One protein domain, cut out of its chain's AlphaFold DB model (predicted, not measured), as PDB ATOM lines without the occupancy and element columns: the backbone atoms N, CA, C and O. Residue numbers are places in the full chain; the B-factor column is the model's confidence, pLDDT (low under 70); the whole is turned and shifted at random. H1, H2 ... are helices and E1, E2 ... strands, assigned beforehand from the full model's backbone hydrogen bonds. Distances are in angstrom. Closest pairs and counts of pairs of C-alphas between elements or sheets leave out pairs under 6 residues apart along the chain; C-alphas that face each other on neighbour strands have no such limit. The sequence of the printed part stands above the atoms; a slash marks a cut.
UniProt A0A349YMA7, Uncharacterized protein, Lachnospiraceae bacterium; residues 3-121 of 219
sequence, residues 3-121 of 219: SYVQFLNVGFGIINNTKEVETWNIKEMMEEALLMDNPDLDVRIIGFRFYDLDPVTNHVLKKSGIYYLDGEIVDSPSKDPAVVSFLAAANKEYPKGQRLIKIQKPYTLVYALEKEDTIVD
ATOM      1  N   SER A   3     177.632 256.049 247.689       90.75
ATOM      2  CA  SER A   3     178.024 256.991 248.730       90.75
ATOM      3  C   SER A   3     177.589 258.391 248.334       90.75
ATOM      4  O   SER A   3     177.617 258.760 247.165       90.75
ATOM      5  N   TYR A   4     177.205 259.186 249.321       92.50
ATOM      6  CA  TYR A   4     176.712 260.537 249.125       92.50
ATOM      7  C   TYR A   4     177.392 261.499 250.088       92.50
ATOM      8  O   TYR A   4     177.757 261.139 251.209       92.50
ATOM      9  N   VAL A   5     177.524 262.748 249.656       93.94
ATOM     10  CA  VAL A   5     177.856 263.886 250.511       93.94
ATOM     11  C   VAL A   5     176.615 264.752 250.684       93.94
ATOM     12  O   VAL A   5     175.891 265.001 249.720       93.94
ATOM     13  N   GLN A   6     176.379 265.213 251.912       91.50
ATOM     14  CA  GLN A   6     175.412 266.254 252.218       91.50
ATOM     15  C   GLN A   6     176.102 267.528 252.698       91.50
ATOM     16  O   GLN A   6     176.744 267.503 253.747       91.50
ATOM     17  N   PHE A   7     175.908 268.645 251.997       91.50
ATOM     18  CA  PHE A   7     176.349 269.970 252.445       91.50
ATOM     19  C   PHE A   7     175.327 270.612 253.395       91.50
ATOM     20  O   PHE A   7     174.112 270.503 253.214       91.50
ATOM     21  N   LEU A   8     175.817 271.299 254.420       88.38
ATOM     22  CA  LEU A   8     175.009 271.967 255.436       88.38
ATOM     23  C   LEU A   8     175.033 273.474 255.189       88.38
ATOM     24  O   LEU A   8     176.096 274.090 255.219       88.38
ATOM     25  N   ASN A   9     173.856 274.056 254.963       86.38
ATOM     26  CA  ASN A   9     173.659 275.477 254.687       86.38
ATOM     27  C   ASN A   9     172.810 276.123 255.791       86.38
ATOM     28  O   ASN A   9     171.916 275.476 256.333       86.38
ATOM     29  N   VAL A  10     173.066 277.398 256.090       80.75
ATOM     30  CA  VAL A  10     172.246 278.219 257.005       80.75
ATOM     31  C   VAL A  10     171.459 279.336 256.303       80.75
ATOM     32  O   VAL A  10     170.711 280.052 256.960       80.75
ATOM     33  N   GLY A  11     171.616 279.502 254.989       64.94
ATOM     34  CA  GLY A  11     170.940 280.534 254.199       64.94
ATOM     35  C   GLY A  11     169.694 280.060 253.437       64.94
ATOM     36  O   GLY A  11     169.408 278.865 253.365       64.94
ATOM     37  N   PHE A  12     168.958 281.008 252.847       57.28
ATOM     38  CA  PHE A  12     167.681 280.772 252.149       57.28
ATOM     39  C   PHE A  12     167.827 280.151 250.748       57.28
ATOM     40  O   PHE A  12     166.828 279.757 250.145       57.28
ATOM     41  N   GLY A  13     169.049 280.048 250.216       55.56
ATOM     42  CA  GLY A  13     169.299 279.397 248.929       55.56
ATOM     43  C   GLY A  13     168.960 277.901 248.955       55.56
ATOM     44  O   GLY A  13     169.463 277.158 249.803       55.56
ATOM     45  N   ILE A  14     168.142 277.440 247.999       54.72
ATOM     46  CA  ILE A  14     167.934 276.006 247.756       54.72
ATOM     47  C   ILE A  14     169.234 275.449 247.182       54.72
ATOM     48  O   ILE A  14     169.597 275.725 246.041       54.72
ATOM     49  N   ILE A  15     169.925 274.641 247.973       60.50
ATOM     50  CA  ILE A  15     171.056 273.850 247.505       60.50
ATOM     51  C   ILE A  15     170.537 272.431 247.370       60.50
ATOM     52  O   ILE A  15     170.011 271.884 248.341       60.50
ATOM     53  N   ASN A  16     170.690 271.826 246.188       63.19
ATOM     54  CA  ASN A  16     170.615 270.375 246.107       63.19
ATOM     55  C   ASN A  16     171.807 269.840 246.901       63.19
ATOM     56  O   ASN A  16     172.939 269.817 246.425       63.19
ATOM     57  N   ASN A  17     171.562 269.584 248.179       73.75
ATOM     58  CA  ASN A  17     172.622 269.429 249.152       73.75
ATOM     59  C   ASN A  17     173.191 268.023 249.152       73.75
ATOM     60  O   ASN A  17     174.186 267.825 249.827       73.75
ATOM     61  N   THR A  18     172.582 267.095 248.415       84.00
ATOM     62  CA  THR A  18     172.978 265.696 248.320       84.00
ATOM     63  C   THR A  18     173.601 265.422 246.960       84.00
ATOM     64  O   THR A  18     172.970 265.646 245.929       84.00
ATOM     65  N   LYS A  19     174.823 264.896 246.957       89.31
ATOM     66  CA  LYS A  19     175.565 264.552 245.740       89.31
ATOM     67  C   LYS A  19     176.178 263.166 245.889       89.31
ATOM     68  O   LYS A  19     176.753 262.870 246.931       89.31
ATOM     69  N   GLU A  20     176.045 262.327 244.867       91.25
ATOM     70  CA  GLU A  20     176.711 261.021 244.824       91.25
ATOM     71  C   GLU A  20     178.226 261.204 244.650       91.25
ATOM     72  O   GLU A  20     178.674 262.070 243.895       91.25
ATOM     73  N   VAL A  21     179.012 260.412 245.374       91.88
ATOM     74  CA  VAL A  21     180.474 260.463 245.384       91.88
ATOM     75  C   VAL A  21     181.053 259.057 245.327       91.88
ATOM     76  O   VAL A  21     180.517 258.123 245.916       91.88
ATOM     77  N   GLU A  22     182.191 258.910 244.655       89.88
ATOM     78  CA  GLU A  22     182.890 257.623 244.574       89.88
ATOM     79  C   GLU A  22     183.613 257.277 245.882       89.88
ATOM     80  O   GLU A  22     183.748 256.107 246.238       89.88
ATOM     81  N   THR A  23     184.094 258.292 246.611       89.81
ATOM     82  CA  THR A  23     184.853 258.115 247.855       89.81
ATOM     83  C   THR A  23     184.547 259.207 248.879       89.81
ATOM     84  O   THR A  23     184.166 260.327 248.542       89.81
ATOM     85  N   TRP A  24     184.747 258.891 250.162       93.06
ATOM     86  CA  TRP A  24     184.620 259.855 251.260       93.06
ATOM     87  C   TRP A  24     185.898 260.700 251.396       93.06
ATOM     88  O   TRP A  24     186.695 260.521 252.319       93.06
ATOM     89  N   ASN A  25     186.117 261.612 250.449       94.25
ATOM     90  CA  ASN A  25     187.288 262.488 250.425       94.25
ATOM     91  C   ASN A  25     187.013 263.833 251.118       94.25
ATOM     92  O   ASN A  25     186.492 264.776 250.520       94.25
ATOM     93  N   ILE A  26     187.411 263.944 252.388       93.94
ATOM     94  CA  ILE A  26     187.189 265.145 253.213       93.94
ATOM     95  C   ILE A  26     187.835 266.394 252.594       93.94
ATOM     96  O   ILE A  26     187.233 267.463 252.612       93.94
ATOM     97  N   LYS A  27     189.053 266.285 252.040       93.12
ATOM     98  CA  LYS A  27     189.777 267.451 251.497       93.12
ATOM     99  C   LYS A  27     189.083 268.020 250.266       93.12
ATOM    100  O   LYS A  27     188.962 269.233 250.135       93.12
ATOM    101  N   GLU A  28     188.633 267.139 249.385       92.94
ATOM    102  CA  GLU A  28     187.931 267.517 248.163       92.94
ATOM    103  C   GLU A  28     186.569 268.139 248.473       92.94
ATOM    104  O   GLU A  28     186.274 269.226 247.981       92.94
ATOM    105  N   MET A  29     185.787 267.523 249.364       93.00
ATOM    106  CA  MET A  29     184.486 268.071 249.757       93.00
ATOM    107  C   MET A  29     184.611 269.370 250.547       93.00
ATOM    108  O   MET A  29     183.764 270.244 250.413       93.00
ATOM    109  N   MET A  30     185.681 269.550 251.324       92.50
ATOM    110  CA  MET A  30     185.981 270.836 251.948       92.50
ATOM    111  C   MET A  30     186.277 271.915 250.900       92.50
ATOM    112  O   MET A  30     185.767 273.027 251.023       92.50
ATOM    113  N   GLU A  31     187.074 271.612 249.869       92.12
ATOM    114  CA  GLU A  31     187.330 272.559 248.777       92.12
ATOM    115  C   GLU A  31     186.030 272.910 248.037       92.12
ATOM    116  O   GLU A  31     185.758 274.089 247.807       92.12
ATOM    117  N   GLU A  32     185.199 271.912 247.727       91.56
ATOM    118  CA  GLU A  32     183.893 272.102 247.089       91.56
ATOM    119  C   GLU A  32     182.953 272.946 247.964       91.56
ATOM    120  O   GLU A  32     182.406 273.942 247.492       91.56
ATOM    121  N   ALA A  33     182.843 272.638 249.257       90.62
ATOM    122  CA  ALA A  33     182.024 273.388 250.205       90.62
ATOM    123  C   ALA A  33     182.439 274.867 250.288       90.62
ATOM    124  O   ALA A  33     181.593 275.764 250.262       90.62
ATOM    125  N   LEU A  34     183.748 275.132 250.349       90.44
ATOM    126  CA  LEU A  34     184.287 276.490 250.386       90.44
ATOM    127  C   LEU A  34     184.055 277.247 249.071       90.44
ATOM    128  O   LEU A  34     183.911 278.470 249.108       90.44
ATOM    129  N   LEU A  35     184.018 276.564 247.922       89.50
ATOM    130  CA  LEU A  35     183.659 277.165 246.632       89.50
ATOM    131  C   LEU A  35     182.164 277.478 246.542       89.50
ATOM    132  O   LEU A  35     181.805 278.548 246.056       89.50
ATOM    133  N   MET A  36     181.314 276.581 247.048       87.31
ATOM    134  CA  MET A  36     179.859 276.755 247.066       87.31
ATOM    135  C   MET A  36     179.402 277.900 247.973       87.31
ATOM    136  O   MET A  36     178.362 278.500 247.707       87.31
ATOM    137  N   ASP A  37     180.157 278.213 249.029       85.12
ATOM    138  CA  ASP A  37     179.877 279.352 249.904       85.12
ATOM    139  C   ASP A  37     179.810 280.659 249.093       85.12
ATOM    140  O   ASP A  37     180.813 281.119 248.544       85.12
ATOM    141  N   ASN A  38     178.631 281.270 248.999       81.12
ATOM    142  CA  ASN A  38     178.433 282.467 248.194       81.12
ATOM    143  C   ASN A  38     177.647 283.533 248.968       81.12
ATOM    144  O   ASN A  38     176.411 283.487 249.015       81.12
ATOM    145  N   PRO A  39     178.375 284.519 249.532       73.56
ATOM    146  CA  PRO A  39     177.840 285.721 250.137       73.56
ATOM    147  C   PRO A  39     176.649 286.359 249.441       73.56
ATOM    148  O   PRO A  39     175.636 286.585 250.103       73.56
ATOM    149  N   ASP A  40     176.779 286.569 248.135       75.19
ATOM    150  CA  ASP A  40     175.878 287.376 247.313       75.19
ATOM    151  C   ASP A  40     174.579 286.644 246.950       75.19
ATOM    152  O   ASP A  40     173.607 287.272 246.543       75.19
ATOM    153  N   LEU A  41     174.564 285.314 247.084       75.12
ATOM    154  CA  LEU A  41     173.399 284.465 246.809       75.12
ATOM    155  C   LEU A  41     172.738 283.938 248.090       75.12
ATOM    156  O   LEU A  41     171.983 282.969 248.030       75.12
ATOM    157  N   ASP A  42     173.070 284.515 249.251       77.12
ATOM    158  CA  ASP A  42     172.606 284.051 250.565       77.12
ATOM    159  C   ASP A  42     172.818 282.545 250.784       77.12
ATOM    160  O   ASP A  42     172.027 281.855 251.430       77.12
ATOM    161  N   VAL A  43     173.922 282.020 250.251       83.12
ATOM    162  CA  VAL A  43     174.383 280.652 250.488       83.12
ATOM    163  C   VAL A  43     175.543 280.710 251.474       83.12
ATOM    164  O   VAL A  43     176.516 281.432 251.244       83.12
ATOM    165  N   ARG A  44     175.437 279.979 252.589       87.12
ATOM    166  CA  ARG A  44     176.465 279.905 253.637       87.12
ATOM    167  C   ARG A  44     176.685 278.466 254.053       87.12
ATOM    168  O   ARG A  44     175.919 277.927 254.855       87.12
ATOM    169  N   ILE A  45     177.728 277.850 253.511       89.12
ATOM    170  CA  ILE A  45     178.054 276.466 253.849       89.12
ATOM    171  C   ILE A  45     178.808 276.447 255.175       89.12
ATOM    172  O   ILE A  45     179.869 277.049 255.299       89.12
ATOM    173  N   ILE A  46     178.261 275.744 256.165       89.62
ATOM    174  CA  ILE A  46     178.867 275.613 257.500       89.62
ATOM    175  C   ILE A  46     179.590 274.277 257.692       89.62
ATOM    176  O   ILE A  46     180.358 274.118 258.640       89.62
ATOM    177  N   GLY A  47     179.347 273.307 256.810       91.69
ATOM    178  CA  GLY A  47     179.930 271.976 256.904       91.69
ATOM    179  C   GLY A  47     179.353 270.984 255.905       91.69
ATOM    180  O   GLY A  47     178.546 271.341 255.048       91.69
ATOM    181  N   PHE A  48     179.762 269.726 256.029       93.38
ATOM    182  CA  PHE A  48     179.236 268.615 255.236       93.38
ATOM    183  C   PHE A  48     179.347 267.288 255.992       93.38
ATOM    184  O   PHE A  48     180.053 267.190 256.993       93.38
ATOM    185  N   ARG A  49     178.654 266.252 255.520       93.19
ATOM    186  CA  ARG A  49     178.766 264.878 256.032       93.19
ATOM    187  C   ARG A  49     178.655 263.867 254.903       93.19
ATOM    188  O   ARG A  49     177.992 264.140 253.908       93.19
ATOM    189  N   PHE A  50     179.239 262.692 255.084       94.31
ATOM    190  CA  PHE A  50     179.072 261.566 254.175       94.31
ATOM    191  C   PHE A  50     178.049 260.571 254.704       94.31
ATOM    192  O   PHE A  50     177.869 260.431 255.917       94.31
ATOM    193  N   TYR A  51     177.396 259.857 253.798       92.50
ATOM    194  CA  TYR A  51     176.542 258.731 254.138       92.50
ATOM    195  C   TYR A  51     176.376 257.776 252.962       92.50
ATOM    196  O   TYR A  51     176.494 258.165 251.806       92.50
ATOM    197  N   ASP A  52     176.079 256.522 253.277       92.69
ATOM    198  CA  ASP A  52     175.787 255.481 252.299       92.69
ATOM    199  C   ASP A  52     174.301 255.140 252.361       92.69
ATOM    200  O   ASP A  52     173.734 255.008 253.455       92.69
ATOM    201  N   LEU A  53     173.680 254.978 251.194       89.38
ATOM    202  CA  LEU A  53     172.287 254.555 251.078       89.38
ATOM    203  C   LEU A  53     172.188 253.101 250.614       89.38
ATOM    204  O   LEU A  53     172.969 252.631 249.781       89.38
ATOM    205  N   ASP A  54     171.183 252.403 251.134       85.94
ATOM    206  CA  ASP A  54     170.703 251.159 250.549       85.94
ATOM    207  C   ASP A  54     170.002 251.474 249.215       85.94
ATOM    208  O   ASP A  54     168.990 252.179 249.219       85.94
ATOM    209  N   PRO A  55     170.494 250.958 248.074       80.12
ATOM    210  CA  PRO A  55     169.919 251.251 246.764       80.12
ATOM    211  C   PRO A  55     168.502 250.689 246.567       80.12
ATOM    212  O   PRO A  55     167.824 251.091 245.626       80.12
ATOM    213  N   VAL A  56     168.052 249.755 247.413       83.31
ATOM    214  CA  VAL A  56     166.714 249.149 247.323       83.31
ATOM    215  C   VAL A  56     165.711 249.888 248.206       83.31
ATOM    216  O   VAL A  56     164.571 250.102 247.797       83.31
ATOM    217  N   THR A  57     166.114 250.281 249.418       84.31
ATOM    218  CA  THR A  57     165.208 250.876 250.418       84.31
ATOM    219  C   THR A  57     165.371 252.387 250.591       84.31
ATOM    220  O   THR A  57     164.544 253.013 251.249       84.31
ATOM    221  N   ASN A  58     166.419 252.993 250.019       81.00
ATOM    222  CA  ASN A  58     166.839 254.380 250.263       81.00
ATOM    223  C   ASN A  58     167.087 254.713 251.745       81.00
ATOM    224  O   ASN A  58     167.067 255.878 252.146       81.00
ATOM    225  N   HIS A  59     167.340 253.706 252.581       85.94
ATOM    226  CA  HIS A  59     167.683 253.919 253.983       85.94
ATOM    227  C   HIS A  59     169.179 254.194 254.159       85.94
ATOM    228  O   HIS A  59     170.018 253.637 253.453       85.94
ATOM    229  N   VAL A  60     169.518 255.036 255.140       87.06
ATOM    230  CA  VAL A  60     170.911 255.323 255.509       87.06
ATOM    231  C   VAL A  60     171.509 254.110 256.215       87.06
ATOM    232  O   VAL A  60     171.085 253.758 257.314       87.06
ATOM    233  N   LEU A  61     172.517 253.496 255.598       87.50
ATOM    234  CA  LEU A  61     173.241 252.346 256.148       87.50
ATOM    235  C   LEU A  61     174.394 252.779 257.053       87.50
ATOM    236  O   LEU A  61     174.686 252.149 258.069       87.50
ATOM    237  N   LYS A  62     175.065 253.865 256.669       89.69
ATOM    238  CA  LYS A  62     176.241 254.400 257.350       89.69
ATOM    239  C   LYS A  62     176.268 255.910 257.172       89.69
ATOM    240  O   LYS A  62     175.914 256.401 256.108       89.69
ATOM    241  N   LYS A  63     176.716 256.643 258.188       90.56
ATOM    242  CA  LYS A  63     176.951 258.091 258.124       90.56
ATOM    243  C   LYS A  63     178.257 258.448 258.828       90.56
ATOM    244  O   LYS A  63     178.650 257.756 259.765       90.56
ATOM    245  N   SER A  64     178.923 259.503 258.376       90.81
ATOM    246  CA  SER A  64     179.991 260.159 259.132       90.81
ATOM    247  C   SER A  64     179.405 261.143 260.154       90.81
ATOM    248  O   SER A  64     178.225 261.501 260.076       90.81
ATOM    249  N   GLY A  65     180.252 261.633 261.065       89.75
ATOM    250  CA  GLY A  65     179.998 262.905 261.744       89.75
ATOM    251  C   GLY A  65     180.023 264.080 260.760       89.75
ATOM    252  O   GLY A  65     180.365 263.925 259.580       89.75
ATOM    253  N   ILE A  66     179.642 265.258 261.238       91.00
ATOM    254  CA  ILE A  66     179.693 266.510 260.488       91.00
ATOM    255  C   ILE A  66     181.116 267.069 260.502       91.00
ATOM    256  O   ILE A  66     181.747 267.193 261.551       91.00
ATOM    257  N   TYR A  67     181.593 267.467 259.327       93.12
ATOM    258  CA  TYR A  67     182.813 268.238 259.133       93.12
ATOM    259  C   TYR A  67     182.458 269.721 259.061       93.12
ATOM    260  O   TYR A  67     181.946 270.187 258.043       93.12
ATOM    261  N   TYR A  68     182.701 270.458 260.141       91.25
ATOM    262  CA  TYR A  68     182.442 271.894 260.227       91.25
ATOM    263  C   TYR A  68     183.599 272.713 259.644       91.25
ATOM    264  O   TYR A  68     184.767 272.447 259.938       91.25
ATOM    265  N   LEU A  69     183.269 273.729 258.844       90.94
ATOM    266  CA  LEU A  69     184.239 274.631 258.221       90.94
ATOM    267  C   LEU A  69     184.572 275.799 259.152       90.94
ATOM    268  O   LEU A  69     183.665 276.420 259.697       90.94
ATOM    269  N   ASP A  70     185.860 276.138 259.269       87.62
ATOM    270  CA  ASP A  70     186.336 277.391 259.885       87.62
ATOM    271  C   ASP A  70     185.713 277.689 261.268       87.62
ATOM    272  O   ASP A  70     185.168 278.767 261.532       87.62
ATOM    273  N   GLY A  71     185.728 276.672 262.137       86.38
ATOM    274  CA  GLY A  71     185.109 276.709 263.460       86.38
ATOM    275  C   GLY A  71     186.101 276.692 264.625       86.38
ATOM    276  O   GLY A  71     187.272 276.349 264.478       86.38
ATOM    277  N   GLU A  72     185.594 276.989 265.816       87.56
ATOM    278  CA  GLU A  72     186.298 276.844 267.093       87.56
ATOM    279  C   GLU A  72     185.424 276.074 268.091       87.56
ATOM    280  O   GLU A  72     184.226 276.342 268.206       87.56
ATOM    281  N   ILE A  73     186.010 275.110 268.812       86.38
ATOM    282  CA  ILE A  73     185.307 274.387 269.880       86.38
ATOM    283  C   ILE A  73     185.337 275.237 271.148       86.38
ATOM    284  O   ILE A  73     186.400 275.619 271.629       86.38
ATOM    285  N   VAL A  74     184.161 275.473 271.720       84.06
ATOM    286  CA  VAL A  74     183.979 276.163 272.993       84.06
ATOM    287  C   VAL A  74     183.493 275.155 274.031       84.06
ATOM    288  O   VAL A  74     182.316 274.796 274.079       84.06
ATOM    289  N   ASP A  75     184.407 274.715 274.895       75.81
ATOM    290  CA  ASP A  75     184.100 273.780 275.990       75.81
ATOM    291  C   ASP A  75     183.494 274.483 277.222       75.81
ATOM    292  O   ASP A  75     182.921 273.848 278.106       75.81
ATOM    293  N   SER A  76     183.631 275.809 277.328       76.44
ATOM    294  CA  SER A  76     183.097 276.611 278.441       76.44
ATOM    295  C   SER A  76     182.455 277.908 277.938       76.44
ATOM    296  O   SER A  76     183.076 278.969 278.018       76.44
ATOM    297  N   PRO A  77     181.199 277.853 277.460       72.88
ATOM    298  CA  PRO A  77     180.481 279.009 276.914       72.88
ATOM    299  C   PRO A  77     180.429 280.227 277.826       72.88
ATOM    300  O   PRO A  77     180.484 281.346 277.339       72.88
ATOM    301  N   SER A  78     180.388 280.025 279.147       72.62
ATOM    302  CA  SER A  78     180.376 281.106 280.142       72.62
ATOM    303  C   SER A  78     181.628 281.988 280.127       72.62
ATOM    304  O   SER A  78     181.609 283.073 280.702       72.62
ATOM    305  N   LYS A  79     182.714 281.533 279.489       73.19
ATOM    306  CA  LYS A  79     183.972 282.273 279.354       73.19
ATOM    307  C   LYS A  79     184.113 282.997 278.010       73.19
ATOM    308  O   LYS A  79     185.045 283.783 277.878       73.19
ATOM    309  N   ASP A  80     183.219 282.766 277.042       79.69
ATOM    310  CA  ASP A  80     183.181 283.506 275.771       79.69
ATOM    311  C   ASP A  80     182.046 284.551 275.829       79.69
ATOM    312  O   ASP A  80     180.868 284.188 275.754       79.69
ATOM    313  N   PRO A  81     182.364 285.858 275.948       81.50
ATOM    314  CA  PRO A  81     181.356 286.912 276.083       81.50
ATOM    315  C   PRO A  81     180.358 286.969 274.925       81.50
ATOM    316  O   PRO A  81     179.201 287.354 275.111       81.50
ATOM    317  N   ALA A  82     180.794 286.592 273.724       79.12
ATOM    318  CA  ALA A  82     179.966 286.647 272.534       79.12
ATOM    319  C   ALA A  82     178.954 285.489 272.521       79.12
ATOM    320  O   ALA A  82     177.782 285.688 272.198       79.12
ATOM    321  N   VAL A  83     179.375 284.307 272.981       79.88
ATOM    322  CA  VAL A  83     178.482 283.160 273.191       79.88
ATOM    323  C   VAL A  83     177.470 283.441 274.302       79.88
ATOM    324  O   VAL A  83     176.281 283.191 274.113       79.88
ATOM    325  N   VAL A  84     177.910 284.008 275.433       81.56
ATOM    326  CA  VAL A  84     177.011 284.396 276.537       81.56
ATOM    327  C   VAL A  84     175.944 285.375 276.051       81.56
ATOM    328  O   VAL A  84     174.759 285.177 276.318       81.56
ATOM    329  N   SER A  85     176.353 286.397 275.297       82.19
ATOM    330  CA  SER A  85     175.440 287.415 274.765       82.19
ATOM    331  C   SER A  85     174.409 286.811 273.809       82.19
ATOM    332  O   SER A  85     173.224 287.131 273.894       82.19
ATOM    333  N   PHE A  86     174.836 285.897 272.931       80.62
ATOM    334  CA  PHE A  86     173.937 285.203 272.010       80.62
ATOM    335  C   PHE A  86     172.921 284.318 272.739       80.62
ATOM    336  O   PHE A  86     171.730 284.379 272.441       80.62
ATOM    337  N   LEU A  87     173.368 283.507 273.703       81.50
ATOM    338  CA  LEU A  87     172.489 282.614 274.465       81.50
ATOM    339  C   LEU A  87     171.442 283.397 275.269       81.50
ATOM    340  O   LEU A  87     170.271 283.015 275.278       81.50
ATOM    341  N   ALA A  88     171.846 284.520 275.869       83.44
ATOM    342  CA  ALA A  88     170.942 285.427 276.570       83.44
ATOM    343  C   ALA A  88     169.900 286.041 275.619       83.44
ATOM    344  O   ALA A  88     168.708 286.008 275.915       83.44
ATOM    345  N   ALA A  89     170.325 286.537 274.450       83.88
ATOM    346  CA  ALA A  89     169.418 287.096 273.445       83.88
ATOM    347  C   ALA A  89     168.443 286.048 272.877       83.88
ATOM    348  O   ALA A  89     167.284 286.356 272.612       83.88
ATOM    349  N   ALA A  90     168.897 284.803 272.717       78.88
ATOM    350  CA  ALA A  90     168.081 283.693 272.235       78.88
ATOM    351  C   ALA A  90     167.171 283.080 273.316       78.88
ATOM    352  O   ALA A  90     166.394 282.179 272.997       78.88
ATOM    353  N   ASN A  91     167.278 283.528 274.574       82.00
ATOM    354  CA  ASN A  91     166.622 282.939 275.742       82.00
ATOM    355  C   ASN A  91     166.828 281.411 275.830       82.00
ATOM    356  O   ASN A  91     165.881 280.645 276.022       82.00
ATOM    357  N   LYS A  92     168.072 280.957 275.620       77.06
ATOM    358  CA  LYS A  92     168.455 279.538 275.658       77.06
ATOM    359  C   LYS A  92     169.505 279.285 276.728       77.06
ATOM    360  O   LYS A  92     170.515 279.980 276.798       77.06
ATOM    361  N   GLU A  93     169.307 278.229 277.506       75.81
ATOM    362  CA  GLU A  93     170.323 277.735 278.431       75.81
ATOM    363  C   GLU A  93     171.311 276.804 277.723       75.81
ATOM    364  O   GLU A  93     170.947 276.052 276.816       75.81
ATOM    365  N   TYR A  94     172.574 276.839 278.150       74.12
ATOM    366  CA  TYR A  94     173.590 275.917 277.658       74.12
ATOM    367  C   TYR A  94     173.543 274.588 278.425       74.12
ATOM    368  O   TYR A  94     173.811 274.585 279.633       74.12
ATOM    369  N   PRO A  95     173.277 273.448 277.762       72.50
ATOM    370  CA  PRO A  95     173.299 272.152 278.425       72.50
ATOM    371  C   PRO A  95     174.718 271.808 278.892       72.50
ATOM    372  O   PRO A  95     175.668 271.796 278.104       72.50
ATOM    373  N   LYS A  96     174.880 271.499 280.183       71.81
ATOM    374  CA  LYS A  96     176.177 271.078 280.736       71.81
ATOM    375  C   LYS A  96     176.686 269.832 280.005       71.81
ATOM    376  O   LYS A  96     175.959 268.855 279.863       71.81
ATOM    377  N   GLY A  97     177.952 269.858 279.590       71.50
ATOM    378  CA  GLY A  97     178.630 268.717 278.965       71.50
ATOM    379  C   GLY A  97     178.442 268.584 277.452       71.50
ATOM    380  O   GLY A  97     179.058 267.702 276.859       71.50
ATOM    381  N   GLN A  98     177.650 269.449 276.810       76.50
ATOM    382  CA  GLN A  98     177.699 269.566 275.351       76.50
ATOM    383  C   GLN A  98     178.946 270.335 274.910       76.50
ATOM    384  O   GLN A  98     179.574 271.025 275.716       76.50
ATOM    385  N   ARG A  99     179.310 270.191 273.634       79.12
ATOM    386  CA  ARG A  99     180.314 271.016 272.959       79.12
ATOM    387  C   ARG A  99     179.606 272.007 272.050       79.12
ATOM    388  O   ARG A  99     178.758 271.605 271.250       79.12
ATOM    389  N   LEU A 100     179.973 273.278 272.162       85.44
ATOM    390  CA  LEU A 100     179.527 274.312 271.242       85.44
ATOM    391  C   LEU A 100     180.608 274.545 270.191       85.44
ATOM    392  O   LEU A 100     181.788 274.619 270.521       85.44
ATOM    393  N   ILE A 101     180.206 274.684 268.937       87.25
ATOM    394  CA  ILE A 101     181.094 275.022 267.833       87.25
ATOM    395  C   ILE A 101     180.717 276.415 267.344       87.25
ATOM    396  O   ILE A 101     179.571 276.686 266.976       87.25
ATOM    397  N   LYS A 102     181.700 277.309 267.354       87.81
ATOM    398  CA  LYS A 102     181.587 278.678 266.868       87.81
ATOM    399  C   LYS A 102     182.159 278.755 265.464       87.81
ATOM    400  O   LYS A 102     183.372 278.747 265.290       87.81
ATOM    401  N   ILE A 103     181.284 278.824 264.469       87.62
ATOM    402  CA  ILE A 103     181.640 278.964 263.056       87.62
ATOM    403  C   ILE A 103     181.902 280.440 262.769       87.62
ATOM    404  O   ILE A 103     181.003 281.262 262.943       87.62
ATOM    405  N   GLN A 104     183.115 280.795 262.338       80.94
ATOM    406  CA  GLN A 104     183.517 282.202 262.210       80.94
ATOM    407  C   GLN A 104     182.758 282.948 261.108       80.94
ATOM    408  O   GLN A 104     182.445 284.129 261.261       80.94
ATOM    409  N   LYS A 105     182.411 282.266 260.013       76.94
ATOM    410  CA  LYS A 105     181.629 282.813 258.896       76.94
ATOM    411  C   LYS A 105     180.512 281.834 258.538       76.94
ATOM    412  O   LYS A 105     180.828 280.703 258.198       76.94
ATOM    413  N   PRO A 106     179.228 282.222 258.615       74.31
ATOM    414  CA  PRO A 106     178.677 283.575 258.768       74.31
ATOM    415  C   PRO A 106     178.497 284.053 260.226       74.31
ATOM    416  O   PRO A 106     177.589 284.830 260.490       74.31
ATOM    417  N   TYR A 107     179.346 283.624 261.166       80.19
ATOM    418  CA  TYR A 107     179.143 283.800 262.608       80.19
ATOM    419  C   TYR A 107     177.897 283.050 263.090       80.19
ATOM    420  O   TYR A 107     176.799 283.588 263.221       80.19
ATOM    421  N   THR A 108     178.058 281.748 263.310       81.56
ATOM    422  CA  THR A 108     176.967 280.865 263.738       81.56
ATOM    423  C   THR A 108     177.437 279.970 264.868       81.56
ATOM    424  O   THR A 108     178.550 279.450 264.843       81.56
ATOM    425  N   LEU A 109     176.578 279.789 265.868       83.25
ATOM    426  CA  LEU A 109     176.802 278.851 266.958       83.25
ATOM    427  C   LEU A 109     175.992 277.586 266.690       83.25
ATOM    428  O   LEU A 109     174.777 277.651 266.507       83.25
ATOM    429  N   VAL A 110     176.672 276.444 266.665       83.12
ATOM    430  CA  VAL A 110     176.064 275.129 266.447       83.12
ATOM    431  C   VAL A 110     176.481 274.172 267.554       83.12
ATOM    432  O   VAL A 110     177.581 274.266 268.095       83.12
ATOM    433  N   TYR A 111     175.592 273.254 267.912       81.81
ATOM    434  CA  TYR A 111     175.917 272.163 268.824       81.81
ATOM    435  C   TYR A 111     176.456 270.988 268.013       81.81
ATOM    436  O   TYR A 111     175.909 270.694 266.949       81.81
ATOM    437  N   ALA A 112     177.492 270.319 268.519       79.81
ATOM    438  CA  ALA A 112     177.908 269.035 267.960       79.81
ATOM    439  C   ALA A 112     176.745 268.037 268.087       79.81
ATOM    440  O   ALA A 112     176.199 267.860 269.181       79.81
ATOM    441  N   LEU A 113     176.342 267.431 266.972       74.31
ATOM    442  CA  LEU A 113     175.250 266.459 266.924       74.31
ATOM    443  C   LEU A 113     175.726 265.079 267.366       74.31
ATOM    444  O   LEU A 113     175.010 264.385 268.083       74.31
ATOM    445  N   GLU A 114     176.925 264.696 266.935       79.25
ATOM    446  CA  GLU A 114     177.510 263.379 267.177       79.25
ATOM    447  C   GLU A 114     178.918 263.527 267.776       79.25
ATOM    448  O   GLU A 114     179.565 264.573 267.665       79.25
ATOM    449  N   LYS A 115     179.426 262.474 268.428       78.69
ATOM    450  CA  LYS A 115     180.788 262.495 269.000       78.69
ATOM    451  C   LYS A 115     181.868 262.532 267.919       78.69
ATOM    452  O   LYS A 115     182.985 262.966 268.184       78.69
ATOM    453  N   GLU A 116     181.522 262.054 266.732       84.69
ATOM    454  CA  GLU A 116     182.356 261.948 265.544       84.69
ATOM    455  C   GLU A 116     182.403 263.255 264.734       84.69
ATOM    456  O   GLU A 116     183.096 263.308 263.717       84.69
ATOM    457  N   ASP A 117     181.677 264.298 265.153       88.69
ATOM    458  CA  ASP A 117     181.736 265.622 264.532       88.69
ATOM    459  C   ASP A 117     183.126 266.246 264.716       88.69
ATOM    460  O   ASP A 117     183.722 266.209 265.796       88.69
ATOM    461  N   THR A 118     183.655 266.849 263.652       90.75
ATOM    462  CA  THR A 118     185.014 267.402 263.631       90.75
ATOM    463  C   THR A 118     185.064 268.758 262.945       90.75
ATOM    464  O   THR A 118     184.263 269.067 262.065       90.75
ATOM    465  N   ILE A 119     186.029 269.582 263.347       90.69
ATOM    466  CA  ILE A 119     186.346 270.837 262.664       90.69
ATOM    467  C   ILE A 119     187.517 270.575 261.725       90.69
ATOM    468  O   ILE A 119     188.527 270.002 262.139       90.69
ATOM    469  N   VAL A 120     187.386 271.002 260.471       92.06
ATOM    470  CA  VAL A 120     188.453 270.871 259.475       92.06
ATOM    471  C   VAL A 120     189.265 272.161 259.366       92.06
ATOM    472  O   VAL A 120     188.714 273.263 259.394       92.06
ATOM    473  N   ASP A 121     190.589 272.033 259.232       88.44
ATOM    474  CA  ASP A 121     191.466 273.187 259.015       88.44
ATOM    475  C   ASP A 121     191.369 273.669 257.564       88.44
ATOM    476  O   ASP A 121     191.919 273.068 256.636       88.44
TER     477      ASP A 121
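Overview. This is residues 3 to 121 of the 219 residues of an uncharacterized protein of Lachnospiraceae bacterium (UniProt A0A349YMA7). A strongly twisted sheet of E1, E2, E3, E4, E5 and E9 has the helix H1 over one of its faces, and a small sheet of E6, E7 and E8 packs on it away from H1, only partly face to face and with its strands crossed to those of the large sheet, in a loose sandwich. H2 sits at the far end, grazing the small sheet. The printed part has 119 residues, with two named helices and nine named strands in the order E1 E2 H1 E3 E4 E5 E6 H2 E7 E8 E9. The large sheet is branched and mixed, the small one runs E6 E7 E8, antiparallel, and the class is mixed, helices and strands. The whole is compact, with a radius of gyration of the C-alphas of 15.6 A and spans of 47 by 34 by 25 A.

Arrangement. E1, residues 3 to 9, and E2, residues 18 to 21, form an antiparallel hairpin, with N 5 and O 19 2.8 A apart, within hydrogen-bond range. H1, residues 26 to 36, is on the large sheet at a height of 8.0 A. It lies over E3, residues 45 to 53, and runs slantwise to it at 54 degrees on the local plane; their closest C-alphas, of Ala 33 and Ile 45, are 6.2 A apart. E3 has E1 on one side, antiparallel, with N 6 and O 49 2.8 A apart. On the other side of E3 lie E4, residues 60 to 63, with N 52 and O 62 2.8 A apart, and E5, residues 67 to 69, with N 67 and O 48 2.8 A apart, both antiparallel to it. E9, residues 118 to 120, is parallel to E5, with N 68 and O 118 2.8 A apart. E6, residues 71 to 74, and E7, residues 100 to 103, are antiparallel, with N 72 and O 102 2.9 A apart. E7 and E8, residues 108 to 111, form a hairpin, with N 101 and O 110 2.8 A apart. The two sheets make a sandwich, two sheets face to face, their facing parts 10.0 A centre to centre and their strands at 66 degrees. H2, residues 81 to 89, only grazes the small sheet; its closest C-alpha pair with E8 is Val 83 and Leu 109, 7.8 A. In H1 and H2 every O i to N i+4 pair is within hydrogen-bond range.

Along the chain. E1 begins at C-alpha 3, (178.024, 256.991, 248.730), and is 19.9 A long. E3 is the longest strand, 22.8 A, H1 is 15.0 A and H2 12.2 A long. E9 ends at C-alpha 120, (188.453, 270.871, 259.475).

Size, cuts and confidence. The C-alphas farthest apart, of Val 56 and Pro 81, are 49.7 A from each other. The printed part has no cut, and no link is long. Mean pLDDT of the printed part is 83.7; residues 11 to 16 are under 70.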